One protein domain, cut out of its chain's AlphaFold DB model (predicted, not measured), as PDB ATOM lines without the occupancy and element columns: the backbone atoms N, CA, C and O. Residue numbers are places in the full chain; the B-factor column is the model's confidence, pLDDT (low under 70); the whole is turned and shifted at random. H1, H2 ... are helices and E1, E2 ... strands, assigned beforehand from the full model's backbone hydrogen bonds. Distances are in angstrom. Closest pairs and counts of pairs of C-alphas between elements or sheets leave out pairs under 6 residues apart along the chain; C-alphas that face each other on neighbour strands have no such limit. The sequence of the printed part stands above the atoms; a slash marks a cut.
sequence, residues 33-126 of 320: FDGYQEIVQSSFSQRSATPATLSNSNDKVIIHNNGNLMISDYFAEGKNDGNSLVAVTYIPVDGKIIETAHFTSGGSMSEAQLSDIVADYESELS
ATOM      1  N   PHE A  33     -58.929  92.748   4.178       79.00
ATOM      2  CA  PHE A  33     -59.711  91.528   4.404       79.00
ATOM      3  C   PHE A  33     -60.950  91.871   5.232       79.00
ATOM      4  O   PHE A  33     -61.042  91.578   6.428       79.00
ATOM      5  N   ASP A  34     -61.917  92.529   4.595       79.88
ATOM      6  CA  ASP A  34     -63.138  92.973   5.264       79.88
ATOM      7  C   ASP A  34     -63.864  91.808   5.960       79.88
ATOM      8  O   ASP A  34     -64.216  90.791   5.362       79.88
ATOM      9  N   GLY A  35     -64.112  91.968   7.263       83.19
ATOM     10  CA  GLY A  35     -64.790  90.957   8.078       83.19
ATOM     11  C   GLY A  35     -63.890  89.835   8.605       83.19
ATOM     12  O   GLY A  35     -64.409  88.917   9.242       83.19
ATOM     13  N   TYR A  36     -62.572  89.918   8.397       87.06
ATOM     14  CA  TYR A  36     -61.596  89.040   9.033       87.06
ATOM     15  C   TYR A  36     -60.940  89.703  10.247       87.06
ATOM     16  O   TYR A  36     -60.659  90.899  10.281       87.06
ATOM     17  N   GLN A  37     -60.623  88.888  11.246       88.81
ATOM     18  CA  GLN A  37     -59.546  89.187  12.171       88.81
ATOM     19  C   GLN A  37     -58.214  88.861  11.485       88.81
ATOM     20  O   GLN A  37     -57.901  87.696  11.231       88.81
ATOM     21  N   GLU A  38     -57.417  89.890  11.227       89.00
ATOM     22  CA  GLU A  38     -56.111  89.758  10.584       89.00
ATOM     23  C   GLU A  38     -54.987  89.538  11.607       89.00
ATOM     24  O   GLU A  38     -54.918  90.189  12.657       89.00
ATOM     25  N   ILE A  39     -54.086  88.604  11.304       89.62
ATOM     26  CA  ILE A  39     -52.895  88.304  12.099       89.62
ATOM     27  C   ILE A  39     -51.683  88.257  11.164       89.62
ATOM     28  O   ILE A  39     -51.512  87.319  10.388       89.62
ATOM     29  N   VAL A  40     -50.788  89.238  11.288       90.94
ATOM     30  CA  VAL A  40     -49.580  89.303  10.453       90.94
ATOM     31  C   VAL A  40     -48.424  88.544  11.108       90.94
ATOM     32  O   VAL A  40     -47.968  88.910  12.195       90.94
ATOM     33  N   GLN A  41     -47.933  87.488  10.455       91.94
ATOM     34  CA  GLN A  41     -46.817  86.656  10.920       91.94
ATOM     35  C   GLN A  41     -45.969  86.162   9.744       91.94
ATOM     36  O   GLN A  41     -46.492  85.772   8.711       91.94
ATOM     37  N   SER A  42     -44.648  86.102   9.918       92.00
ATOM     38  CA  SER A  42     -43.725  85.590   8.893       92.00
ATOM     39  C   SER A  42     -43.518  84.073   8.937       92.00
ATOM     40  O   SER A  42     -42.812  83.517   8.093       92.00
ATOM     41  N   SER A  43     -44.108  83.387   9.916       91.19
ATOM     42  CA  SER A  43     -44.040  81.936  10.052       91.19
ATOM     43  C   SER A  43     -45.325  81.353  10.630       91.19
ATOM     44  O   SER A  43     -46.032  82.013  11.387       91.19
ATOM     45  N   PHE A  44     -45.616  80.103  10.274       91.19
ATOM     46  CA  PHE A  44     -46.755  79.342  10.777       91.19
ATOM     47  C   PHE A  44     -46.417  77.849  10.808       91.19
ATOM     48  O   PHE A  44     -45.861  77.328   9.848       91.19
ATOM     49  N   SER A  45     -46.760  77.146  11.891       88.50
ATOM     50  CA  SER A  45     -46.549  75.695  12.004       88.50
ATOM     51  C   SER A  45     -47.876  74.973  12.186       88.50
ATOM     52  O   SER A  45     -48.574  75.232  13.164       88.50
ATOM     53  N   GLN A  46     -48.175  74.017  11.305       85.25
ATOM     54  CA  GLN A  46     -49.334  73.129  11.409       85.25
ATOM     55  C   GLN A  46     -49.285  72.311  12.708       85.25
ATOM     56  O   GLN A  46     -50.312  72.110  13.351       85.25
ATOM     57  N   ARG A  47     -48.097  71.848  13.125       75.94
ATOM     58  CA  ARG A  47     -47.924  70.995  14.319       75.94
ATOM     59  C   ARG A  47     -48.040  71.748  15.641       75.94
ATOM     60  O   ARG A  47     -48.434  71.168  16.646       75.94
ATOM     61  N   SER A  48     -47.676  73.027  15.641       67.94
ATOM     62  CA  SER A  48     -47.709  73.880  16.838       67.94
ATOM     63  C   SER A  48     -48.934  74.791  16.882       67.94
ATOM     64  O   SER A  48     -49.109  75.529  17.855       67.94
ATOM     65  N   ALA A  49     -49.777  74.759  15.845       62.00
ATOM     66  CA  ALA A  49     -51.015  75.512  15.782       62.00
ATOM     67  C   ALA A  49     -51.985  74.985  16.843       62.00
ATOM     68  O   ALA A  49     -52.802  74.102  16.613       62.00
ATOM     69  N   THR A  50     -51.900  75.550  18.040       50.88
ATOM     70  CA  THR A  50     -53.055  75.644  18.923       50.88
ATOM     71  C   THR A  50     -53.629  77.020  18.653       50.88
ATOM     72  O   THR A  50     -52.967  78.003  19.002       50.88
ATOM     73  N   PRO A  51     -54.805  77.164  18.028       50.28
ATOM     74  CA  PRO A  51     -55.406  78.476  17.894       50.28
ATOM     75  C   PRO A  51     -55.938  78.916  19.268       50.28
ATOM     76  O   PRO A  51     -57.133  78.914  19.545       50.28
ATOM     77  N   ALA A  52     -55.034  79.288  20.176       42.66
ATOM     78  CA  ALA A  52     -55.361  79.846  21.484       42.66
ATOM     79  C   ALA A  52     -56.120  81.187  21.355       42.66
ATOM     80  O   ALA A  52     -56.689  81.675  22.328       42.66
ATOM     81  N   THR A  53     -56.148  81.759  20.147       44.50
ATOM     82  CA  THR A  53     -56.854  82.979  19.751       44.50
ATOM     83  C   THR A  53     -58.209  82.757  19.066       44.50
ATOM     84  O   THR A  53     -58.902  83.746  18.863       44.50
ATOM     85  N   LEU A  54     -58.663  81.525  18.778       53.00
ATOM     86  CA  LEU A  54     -60.018  81.271  18.223       53.00
ATOM     87  C   LEU A  54     -61.126  81.313  19.297       53.00
ATOM     88  O   LEU A  54     -62.153  80.645  19.184       53.00
ATOM     89  N   SER A  55     -60.929  82.067  20.381       44.09
ATOM     90  CA  SER A  55     -61.805  82.059  21.561       44.09
ATOM     91  C   SER A  55     -63.188  82.698  21.352       44.09
ATOM     92  O   SER A  55     -63.979  82.699  22.293       44.09
ATOM     93  N   ASN A  56     -63.526  83.126  20.131       51.28
ATOM     94  CA  ASN A  56     -64.890  83.424  19.694       51.28
ATOM     95  C   ASN A  56     -65.191  82.638  18.406       51.28
ATOM     96  O   ASN A  56     -64.648  82.929  17.348       51.28
ATOM     97  N   SER A  57     -66.072  81.641  18.484       57.53
ATOM     98  CA  SER A  57     -66.335  80.650  17.424       57.53
ATOM     99  C   SER A  57     -66.998  81.182  16.142       57.53
ATOM    100  O   SER A  57     -67.398  80.378  15.304       57.53
ATOM    101  N   ASN A  58     -67.182  82.497  16.009       67.56
ATOM    102  CA  ASN A  58     -67.983  83.102  14.942       67.56
ATOM    103  C   ASN A  58     -67.187  84.047  14.034       67.56
ATOM    104  O   ASN A  58     -67.726  84.473  13.016       67.56
ATOM    105  N   ASP A  59     -65.941  84.370  14.380       80.56
ATOM    106  CA  ASP A  59     -65.142  85.325  13.615       80.56
ATOM    107  C   ASP A  59     -64.284  84.585  12.579       80.56
ATOM    108  O   ASP A  59     -63.700  83.536  12.866       80.56
ATOM    109  N   LYS A  60     -64.207  85.130  11.360       87.56
ATOM    110  CA  LYS A  60     -63.249  84.676  10.346       87.56
ATOM    111  C   LYS A  60     -61.860  85.164  10.734       87.56
ATOM    112  O   LYS A  60     -61.707  86.319  11.122       87.56
ATOM    113  N   VAL A  61     -60.841  84.322  10.599       90.06
ATOM    114  CA  VAL A  61     -59.446  84.701  10.875       90.06
ATOM    115  C   VAL A  61     -58.593  84.454   9.645       90.06
ATOM    116  O   VAL A  61     -58.708  83.401   9.018       90.06
ATOM    117  N   ILE A  62     -57.710  85.398   9.330       91.75
ATOM    118  CA  ILE A  62     -56.650  85.217   8.341       91.75
ATOM    119  C   ILE A  62     -55.294  85.480   8.986       91.75
ATOM    120  O   ILE A  62     -55.082  86.483   9.667       91.75
ATOM    121  N   ILE A  63     -54.370  84.549   8.778       92.19
ATOM    122  CA  ILE A  63     -52.967  84.680   9.151       92.19
ATOM    123  C   ILE A  63     -52.171  84.803   7.859       92.19
ATOM    124  O   ILE A  63     -52.257  83.910   7.023       92.19
ATOM    125  N   HIS A  64     -51.416  85.880   7.680       93.00
ATOM    126  CA  HIS A  64     -50.690  86.169   6.437       93.00
ATOM    127  C   HIS A  64     -49.411  86.969   6.721       93.00
ATOM    128  O   HIS A  64     -49.159  87.387   7.849       93.00
ATOM    129  N   ASN A  65     -48.590  87.195   5.695       92.56
ATOM    130  CA  ASN A  65     -47.381  88.023   5.780       92.56
ATOM    131  C   ASN A  65     -47.403  89.160   4.744       92.56
ATOM    132  O   ASN A  65     -46.426  89.377   4.024       92.56
ATOM    133  N   ASN A  66     -48.543  89.850   4.617       88.88
ATOM    134  CA  ASN A  66     -48.765  90.921   3.631       88.88
ATOM    135  C   ASN A  66     -48.416  90.467   2.197       88.88
ATOM    136  O   ASN A  66     -47.656  91.125   1.489       88.88
ATOM    137  N   GLY A  67     -48.870  89.265   1.823       84.38
ATOM    138  CA  GLY A  67     -48.599  88.647   0.519       84.38
ATOM    139  C   GLY A  67     -47.188  88.059   0.335       84.38
ATOM    140  O   GLY A  67     -46.921  87.372  -0.654       84.38
ATOM    141  N   ASN A  68     -46.278  88.253   1.295       90.12
ATOM    142  CA  ASN A  68     -44.978  87.583   1.295       90.12
ATOM    143  C   ASN A  68     -45.103  86.118   1.734       90.12
ATOM    144  O   ASN A  68     -46.049  85.726   2.415       90.12
ATOM    145  N   LEU A  69     -44.091  85.317   1.401       92.00
ATOM    146  CA  LEU A  69     -43.993  83.941   1.880       92.00
ATOM    147  C   LEU A  69     -43.915  83.859   3.410       92.00
ATOM    148  O   LEU A  69     -43.313  84.705   4.081       92.00
ATOM    149  N   MET A  70     -44.491  82.788   3.942       93.19
ATOM    150  CA  MET A  70     -44.417  82.389   5.339       93.19
ATOM    151  C   MET A  70     -43.571  81.125   5.478       93.19
ATOM    152  O   MET A  70     -43.749  80.147   4.748       93.19
ATOM    153  N   ILE A  71     -42.668  81.115   6.457       91.69
ATOM    154  CA  ILE A  71     -41.938  79.901   6.838       91.69
ATOM    155  C   ILE A  71     -42.941  78.922   7.449       91.69
ATOM    156  O   ILE A  71     -43.627  79.273   8.409       91.69
ATOM    157  N   SER A  72     -43.013  77.698   6.930       92.62
ATOM    158  CA  SER A  72     -43.937  76.690   7.449       92.62
ATOM    159  C   SER A  72     -43.402  75.270   7.385       92.62
ATOM    160  O   SER A  72     -42.398  74.998   6.730       92.62
ATOM    161  N   ASP A  73     -44.079  74.372   8.098       92.56
ATOM    162  CA  ASP A  73     -43.792  72.938   8.159       92.56
ATOM    163  C   ASP A  73     -44.836  72.084   7.420       92.56
ATOM    164  O   ASP A  73     -44.936  70.888   7.681       92.56
ATOM    165  N   TYR A  74     -45.599  72.690   6.501       94.69
ATOM    166  CA  TYR A  74     -46.560  71.969   5.662       94.69
ATOM    167  C   TYR A  74     -45.876  71.011   4.690       94.69
ATOM    168  O   TYR A  74     -46.376  69.915   4.465       94.69
ATOM    169  N   PHE A  75     -44.752  71.415   4.096       95.19
ATOM    170  CA  PHE A  75     -44.052  70.596   3.112       95.19
ATOM    171  C   PHE A  75     -43.100  69.603   3.777       95.19
ATOM    172  O   PHE A  75     -42.400  69.947   4.732       95.19
ATOM    173  N   ALA A  76     -42.994  68.405   3.204       93.69
ATOM    174  CA  ALA A  76     -41.868  67.519   3.459       93.69
ATOM    175  C   ALA A  76     -40.553  68.253   3.150       93.69
ATOM    176  O   ALA A  76     -40.481  69.080   2.234       93.69
ATOM    177  N   GLU A  77     -39.506  67.952   3.919       90.44
ATOM    178  CA  GLU A  77     -38.243  68.689   3.866       90.44
ATOM    179  C   GLU A  77     -37.683  68.770   2.434       90.44
ATOM    180  O   GLU A  77     -37.427  67.758   1.783       90.44
ATOM    181  N   GLY A  78     -37.518  70.001   1.936       89.81
ATOM    182  CA  GLY A  78     -36.992  70.276   0.598       89.81
ATOM    183  C   GLY A  78     -37.921  69.923  -0.571       89.81
ATOM    184  O   GLY A  78     -37.495  70.052  -1.715       89.81
ATOM    185  N   LYS A  79     -39.168  69.501  -0.320       94.44
ATOM    186  CA  LYS A  79     -40.136  69.079  -1.348       94.44
ATOM    187  C   LYS A  79     -41.265  70.098  -1.566       94.44
ATOM    188  O   LYS A  79     -42.416  69.711  -1.731       94.44
ATOM    189  N   ASN A  80     -40.979  71.398  -1.535       92.62
ATOM    190  CA  ASN A  80     -41.993  72.431  -1.794       92.62
ATOM    191  C   ASN A  80     -42.186  72.738  -3.290       92.62
ATOM    192  O   ASN A  80     -43.154  73.398  -3.653       92.62
ATOM    193  N   ASP A  81     -41.276  72.287  -4.158       92.06
ATOM    194  CA  ASP A  81     -41.328  72.462  -5.619       92.06
ATOM    195  C   ASP A  81     -41.629  73.905  -6.073       92.06
ATOM    196  O   ASP A  81     -42.361  74.142  -7.027       92.06
ATOM    197  N   GLY A  82     -41.065  74.893  -5.368       90.69
ATOM    198  CA  GLY A  82     -41.271  76.318  -5.659       90.69
ATOM    199  C   GLY A  82     -42.544  76.926  -5.058       90.69
ATOM    200  O   GLY A  82     -42.730  78.139  -5.141       90.69
ATOM    201  N   ASN A  83     -43.380  76.130  -4.392       93.62
ATOM    202  CA  ASN A  83     -44.557  76.620  -3.684       93.62
ATOM    203  C   ASN A  83     -44.186  77.230  -2.333       93.62
ATOM    204  O   ASN A  83     -43.245  76.801  -1.655       93.62
ATOM    205  N   SER A  84     -44.948  78.245  -1.940       92.81
ATOM    206  CA  SER A  84     -44.802  78.949  -0.667       92.81
ATOM    207  C   SER A  84     -46.160  79.156  -0.018       92.81
ATOM    208  O   SER A  84     -47.126  79.461  -0.715       92.81
ATOM    209  N   LEU A  85     -46.225  79.004   1.308       95.12
ATOM    210  CA  LEU A  85     -47.394  79.390   2.098       95.12
ATOM    211  C   LEU A  85     -47.497  80.918   2.097       95.12
ATOM    212  O   LEU A  85     -46.502  81.586   2.380       95.12
ATOM    213  N   VAL A  86     -48.676  81.455   1.800       94.19
ATOM    214  CA  VAL A  86     -48.936  82.907   1.797       94.19
ATOM    215  C   VAL A  86     -49.991  83.321   2.815       94.19
ATOM    216  O   VAL A  86     -49.929  84.439   3.328       94.19
ATOM    217  N   ALA A  87     -50.919  82.418   3.143       94.31
ATOM    218  CA  ALA A  87     -51.892  82.635   4.199       94.31
ATOM    219  C   ALA A  87     -52.442  81.326   4.776       94.31
ATOM    220  O   ALA A  87     -52.373  80.265   4.157       94.31
ATOM    221  N   VAL A  88     -53.037  81.423   5.961       94.12
ATOM    222  CA  VAL A  88     -53.895  80.397   6.558       94.12
ATOM    223  C   VAL A  88     -55.191  81.063   6.992       94.12
ATOM    224  O   VAL A  88     -55.158  82.034   7.749       94.12
ATOM    225  N   THR A  89     -56.328  80.541   6.543       92.00
ATOM    226  CA  THR A  89     -57.650  81.049   6.922       92.00
ATOM    227  C   THR A  89     -58.366  80.072   7.842       92.00
ATOM    228  O   THR A  89     -58.306  78.862   7.632       92.00
ATOM    229  N   TYR A  90     -59.089  80.604   8.823       89.00
ATOM    230  CA  TYR A  90     -60.042  79.877   9.657       89.00
ATOM    231  C   TYR A  90     -61.423  80.480   9.430       89.00
ATOM    232  O   TYR A  90     -61.684  81.608   9.851       89.00
ATOM    233  N   ILE A  91     -62.293  79.743   8.743       86.56
ATOM    234  CA  ILE A  91     -63.618  80.229   8.347       86.56
ATOM    235  C   ILE A  91     -64.684  79.385   9.063       86.56
ATOM    236  O   ILE A  91     -64.693  78.161   8.902       86.56
ATOM    237  N   PRO A  92     -65.558  79.989   9.891       81.62
ATOM    238  CA  PRO A  92     -66.654  79.275  10.528       81.62
ATOM    239  C   PRO A  92     -67.768  78.983   9.516       81.62
ATOM    240  O   PRO A  92     -68.345  79.899   8.936       81.62
ATOM    241  N   VAL A  93     -68.106  77.706   9.344       77.38
ATOM    242  CA  VAL A  93     -69.172  77.224   8.456       77.38
ATOM    243  C   VAL A  93     -69.970  76.150   9.184       77.38
ATOM    244  O   VAL A  93     -69.412  75.153   9.643       77.38
ATOM    245  N   ASP A  94     -71.274  76.378   9.357       72.50
ATOM    246  CA  ASP A  94     -72.205  75.481  10.063       72.50
ATOM    247  C   ASP A  94     -71.700  74.964  11.423       72.50
ATOM    248  O   ASP A  94     -71.842  73.793  11.783       72.50
ATOM    249  N   GLY A  95     -71.085  75.852  12.209       70.44
ATOM    250  CA  GLY A  95     -70.576  75.524  13.544       70.44
ATOM    251  C   GLY A  95     -69.276  74.711  13.552       70.44
ATOM    252  O   GLY A  95     -68.850  74.269  14.620       70.44
ATOM    253  N   LYS A  96     -68.631  74.526  12.395       76.19
ATOM    254  CA  LYS A  96     -67.266  74.000  12.266       76.19
ATOM    255  C   LYS A  96     -66.326  75.106  11.808       76.19
ATOM    256  O   LYS A  96     -66.725  75.984  11.058       76.19
ATOM    257  N   ILE A  97     -65.071  75.046  12.237       80.62
ATOM    258  CA  ILE A  97     -64.029  75.948  11.745       80.62
ATOM    259  C   ILE A  97     -63.250  75.214  10.661       80.62
ATOM    260  O   ILE A  97     -62.698  74.142  10.913       80.62
ATOM    261  N   ILE A  98     -63.215  75.795   9.466       83.62
ATOM    262  CA  ILE A  98     -62.479  75.275   8.320       83.62
ATOM    263  C   ILE A  98     -61.125  75.978   8.246       83.62
ATOM    264  O   ILE A  98     -61.047  77.167   7.945       83.62
ATOM    265  N   GLU A  99     -60.064  75.230   8.542       88.62
ATOM    266  CA  GLU A  99     -58.675  75.645   8.323       88.62
ATOM    267  C   GLU A  99     -58.292  75.373   6.865       88.62
ATOM    268  O   GLU A  99     -58.410  74.235   6.404       88.62
ATOM    269  N   THR A 100     -57.833  76.405   6.155       92.31
ATOM    270  CA  THR A 100     -57.317  76.298   4.780       92.31
ATOM    271  C   THR A 100     -55.936  76.926   4.696       92.31
ATOM    272  O   THR A 100     -55.759  78.076   5.101       92.31
ATOM    273  N   ALA A 101     -54.958  76.183   4.180       94.94
ATOM    274  CA  ALA A 101     -53.634  76.713   3.875       94.94
ATOM    275  C   ALA A 101     -53.550  77.127   2.402       94.94
ATOM    276  O   ALA A 101     -53.819  76.329   1.504       94.94
ATOM    277  N   HIS A 102     -53.155  78.376   2.176       95.00
ATOM    278  CA  HIS A 102     -53.095  79.012   0.865       95.00
ATOM    279  C   HIS A 102     -51.653  79.059   0.373       95.00
ATOM    280  O   HIS A 102     -50.778  79.633   1.031       95.00
ATOM    281  N   PHE A 103     -51.410  78.482  -0.796       95.25
ATOM    282  CA  PHE A 103     -50.103  78.377  -1.423       95.25
ATOM    283  C   PHE A 103     -50.068  79.045  -2.797       95.25
ATOM    284  O   PHE A 103     -51.062  79.138  -3.518       95.25
ATOM    285  N   THR A 104     -48.870  79.456  -3.202       92.12
ATOM    286  CA  THR A 104     -48.606  79.926  -4.563       92.12
ATOM    287  C   THR A 104     -47.247  79.464  -5.063       92.12
ATOM    288  O   THR A 104     -46.292  79.386  -4.284       92.12
ATOM    289  N   SER A 105     -47.134  79.224  -6.370       88.12
ATOM    290  CA  SER A 105     -45.865  78.915  -7.044       88.12
ATOM    291  C   SER A 105     -45.062  80.167  -7.449       88.12
ATOM    292  O   SER A 105     -43.972  80.050  -8.002       88.12
ATOM    293  N   GLY A 106     -45.590  81.378  -7.208       74.19
ATOM    294  CA  GLY A 106     -44.966  82.658  -7.586       74.19
ATOM    295  C   GLY A 106     -43.951  83.233  -6.583       74.19
ATOM    296  O   GLY A 106     -43.350  84.270  -6.854       74.19
ATOM    297  N   GLY A 107     -43.754  82.589  -5.428       75.88
ATOM    298  CA  GLY A 107     -42.855  83.032  -4.350       75.88
ATOM    299  C   GLY A 107     -43.426  84.135  -3.445       75.88
ATOM    300  O   GLY A 107     -43.319  84.035  -2.226       75.88
ATOM    301  N   SER A 108     -44.067  85.156  -4.010       80.62
ATOM    302  CA  SER A 108     -44.869  86.144  -3.276       80.62
ATOM    303  C   SER A 108     -46.002  86.672  -4.157       80.62
ATOM    304  O   SER A 108     -45.969  86.518  -5.378       80.62
ATOM    305  N   MET A 109     -47.003  87.298  -3.546       85.19
ATOM    306  CA  MET A 109     -48.120  87.949  -4.236       85.19
ATOM    307  C   MET A 109     -48.432  89.302  -3.595       85.19
ATOM    308  O   MET A 109     -48.006  89.565  -2.472       85.19
ATOM    309  N   SER A 110     -49.137  90.181  -4.305       85.94
ATOM    310  CA  SER A 110     -49.640  91.412  -3.695       85.94
ATOM    311  C   SER A 110     -50.773  91.106  -2.714       85.94
ATOM    312  O   SER A 110     -51.425  90.065  -2.786       85.94
ATOM    313  N   GLU A 111     -51.033  92.032  -1.800       83.00
ATOM    314  CA  GLU A 111     -52.120  91.898  -0.830       83.00
ATOM    315  C   GLU A 111     -53.501  91.864  -1.500       83.00
ATOM    316  O   GLU A 111     -54.341  91.050  -1.135       83.00
ATOM    317  N   ALA A 112     -53.695  92.653  -2.561       84.50
ATOM    318  CA  ALA A 112     -54.901  92.589  -3.382       84.50
ATOM    319  C   ALA A 112     -55.084  91.207  -4.035       84.50
ATOM    320  O   ALA A 112     -56.173  90.652  -3.984       84.50
ATOM    321  N   GLN A 113     -54.010  90.614  -4.577       85.38
ATOM    322  CA  GLN A 113     -54.073  89.259  -5.139       85.38
ATOM    323  C   GLN A 113     -54.432  88.220  -4.076       85.38
ATOM    324  O   GLN A 113     -55.210  87.314  -4.353       85.38
ATOM    325  N   LEU A 114     -53.879  88.348  -2.868       88.25
ATOM    326  CA  LEU A 114     -54.214  87.456  -1.763       88.25
ATOM    327  C   LEU A 114     -55.684  87.601  -1.345       88.25
ATOM    328  O   LEU A 114     -56.348  86.591  -1.131       88.25
ATOM    329  N   SER A 115     -56.183  88.836  -1.250       88.38
ATOM    330  CA  SER A 115     -57.586  89.123  -0.929       88.38
ATOM    331  C   SER A 115     -58.537  88.525  -1.961       88.38
ATOM    332  O   SER A 115     -59.463  87.808  -1.583       88.38
ATOM    333  N   ASP A 116     -58.241  88.698  -3.253       86.12
ATOM    334  CA  ASP A 116     -59.027  88.106  -4.338       86.12
ATOM    335  C   ASP A 116     -59.076  86.572  -4.230       86.12
ATOM    336  O   ASP A 116     -60.153  85.991  -4.298       86.12
ATOM    337  N   ILE A 117     -57.935  85.909  -3.995       84.81
ATOM    338  CA  ILE A 117     -57.851  84.440  -3.877       84.81
ATOM    339  C   ILE A 117     -58.671  83.918  -2.694       84.81
ATOM    340  O   ILE A 117     -59.376  82.917  -2.816       84.81
ATOM    341  N   VAL A 118     -58.566  84.587  -1.543       88.56
ATOM    342  CA  VAL A 118     -59.295  84.193  -0.332       88.56
ATOM    343  C   VAL A 118     -60.798  84.402  -0.514       88.56
ATOM    344  O   VAL A 118     -61.576  83.544  -0.097       88.56
ATOM    345  N   ALA A 119     -61.208  85.508  -1.137       86.75
ATOM    346  CA  ALA A 119     -62.612  85.810  -1.397       86.75
ATOM    347  C   ALA A 119     -63.244  84.833  -2.402       86.75
ATOM    348  O   ALA A 119     -64.371  84.389  -2.189       86.75
ATOM    349  N   ASP A 120     -62.513  84.486  -3.462       82.38
ATOM    350  CA  ASP A 120     -62.933  83.521  -4.483       82.38
ATOM    351  C   ASP A 120     -63.192  82.147  -3.852       82.38
ATOM    352  O   ASP A 120     -64.314  81.641  -3.897       82.38
ATOM    353  N   TYR A 121     -62.213  81.637  -3.097       83.31
ATOM    354  CA  TYR A 121     -62.349  80.384  -2.352       83.31
ATOM    355  C   TYR A 121     -63.507  80.398  -1.362       83.31
ATOM    356  O   TYR A 121     -64.249  79.425  -1.263       83.31
ATOM    357  N   GLU A 122     -63.683  81.488  -0.611       83.12
ATOM    358  CA  GLU A 122     -64.811  81.597   0.313       83.12
ATOM    359  C   GLU A 122     -66.154  81.493  -0.424       83.12
ATOM    360  O   GLU A 122     -67.092  80.886   0.089       83.12
ATOM    361  N   SER A 123     -66.248  82.068  -1.626       79.94
ATOM    362  CA  SER A 123     -67.472  82.035  -2.429       79.94
ATOM    363  C   SER A 123     -67.806  80.640  -2.962       79.94
ATOM    364  O   SER A 123     -68.985  80.299  -3.092       79.94
ATOM    365  N   GLU A 124     -66.780  79.829  -3.215       74.31
ATOM    366  CA  GLU A 124     -66.893  78.443  -3.674       74.31
ATOM    367  C   GLU A 124     -67.092  77.458  -2.523       74.31
ATOM    368  O   GLU A 124     -67.597  76.354  -2.724       74.31
ATOM    369  N   LEU A 125     -66.742  77.859  -1.300       73.50
ATOM    370  CA  LEU A 125     -66.756  76.996  -0.132       73.50
ATOM    371  C   LEU A 125     -68.172  76.483   0.185       73.50
ATOM    372  O   LEU A 125     -68.960  77.113   0.894       73.50
ATOM    373  N   SER A 126     -68.489  75.285  -0.310       64.25
ATOM    374  CA  SER A 126     -69.791  74.650  -0.133       64.25
ATOM    375  C   SER A 126     -69.760  73.505   0.882       64.25
ATOM    376  O   SER A 126     -68.891  72.633   0.887       64.25
TER     377      SER A 126
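What this domain is: This is residues 33 to 126 of the 320 residues of an uncharacterized protein of Ruthenibacterium lactatiformans (UniProt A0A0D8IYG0). A twisted sheet of four strands has the single helix H1 laid slantwise over one face, while the long link of residues 41 to 59 arches over the opposite side and the link of residues 65 to 83 loops out at one end. The 94 printed residues hold E1, E2, E3, E4 and H1 in that order; the mixed sheet runs E1 E2 E3 E4. The class is mixed, helices and strands, with 43 residues in named elements, under half. The whole is compact, with a radius of gyration of the C-alphas of 13.0 A and spans of 36 by 28 by 24 A.

How they stand to each other: Look first at E3, residues 84 to 93, an inner strand. Beside it E4, residues 96 to 104, is antiparallel, a hairpin with N 91 and O 98 at 3.0 A. On its other side E2, residues 60 to 64, is antiparallel, also a hairpin, with N 63 and O 88 at 2.8 A. E2, E3 and E4 form a meander, each strand the antiparallel neighbour of the one before. E1, residues 36 to 40, is parallel to E2, with N 39 and O 62 at 2.9 A. H1, residues 111 to 124, is on the sheet in two layers, a helix on one face, at a height over the sheet of 9.6 A. It lies over E3 and E4, slantwise to the strands, at 40 degrees to E3 on the local plane; the closest C-alphas of E3 and H1, Val 86 and Leu 114, are 7.8 A apart. In H1 every O i to N i+4 pair is within hydrogen-bond range.

Where its parts are: Find C-alpha 36 at (-61.596, 89.040, 9.033), where E1 begins; E1 spans 12.1 A and E2 13.2 A. From C-alpha 84 at (-44.802, 78.949, -0.667) E3 runs 26.1 A, and E4 25.8 A. H1 runs 20.2 A to C-alpha 124 at (-66.893, 78.443, -3.674).

The domain as a whole: The C-alphas of Gly 78 and Asp 94 are the two farthest apart, 36.8 A. The printed part has no cut. The links E1 to E2 and E2 to E3 are long. The model's pLDDT is under 70 at residues 48 to 58 and residue 126.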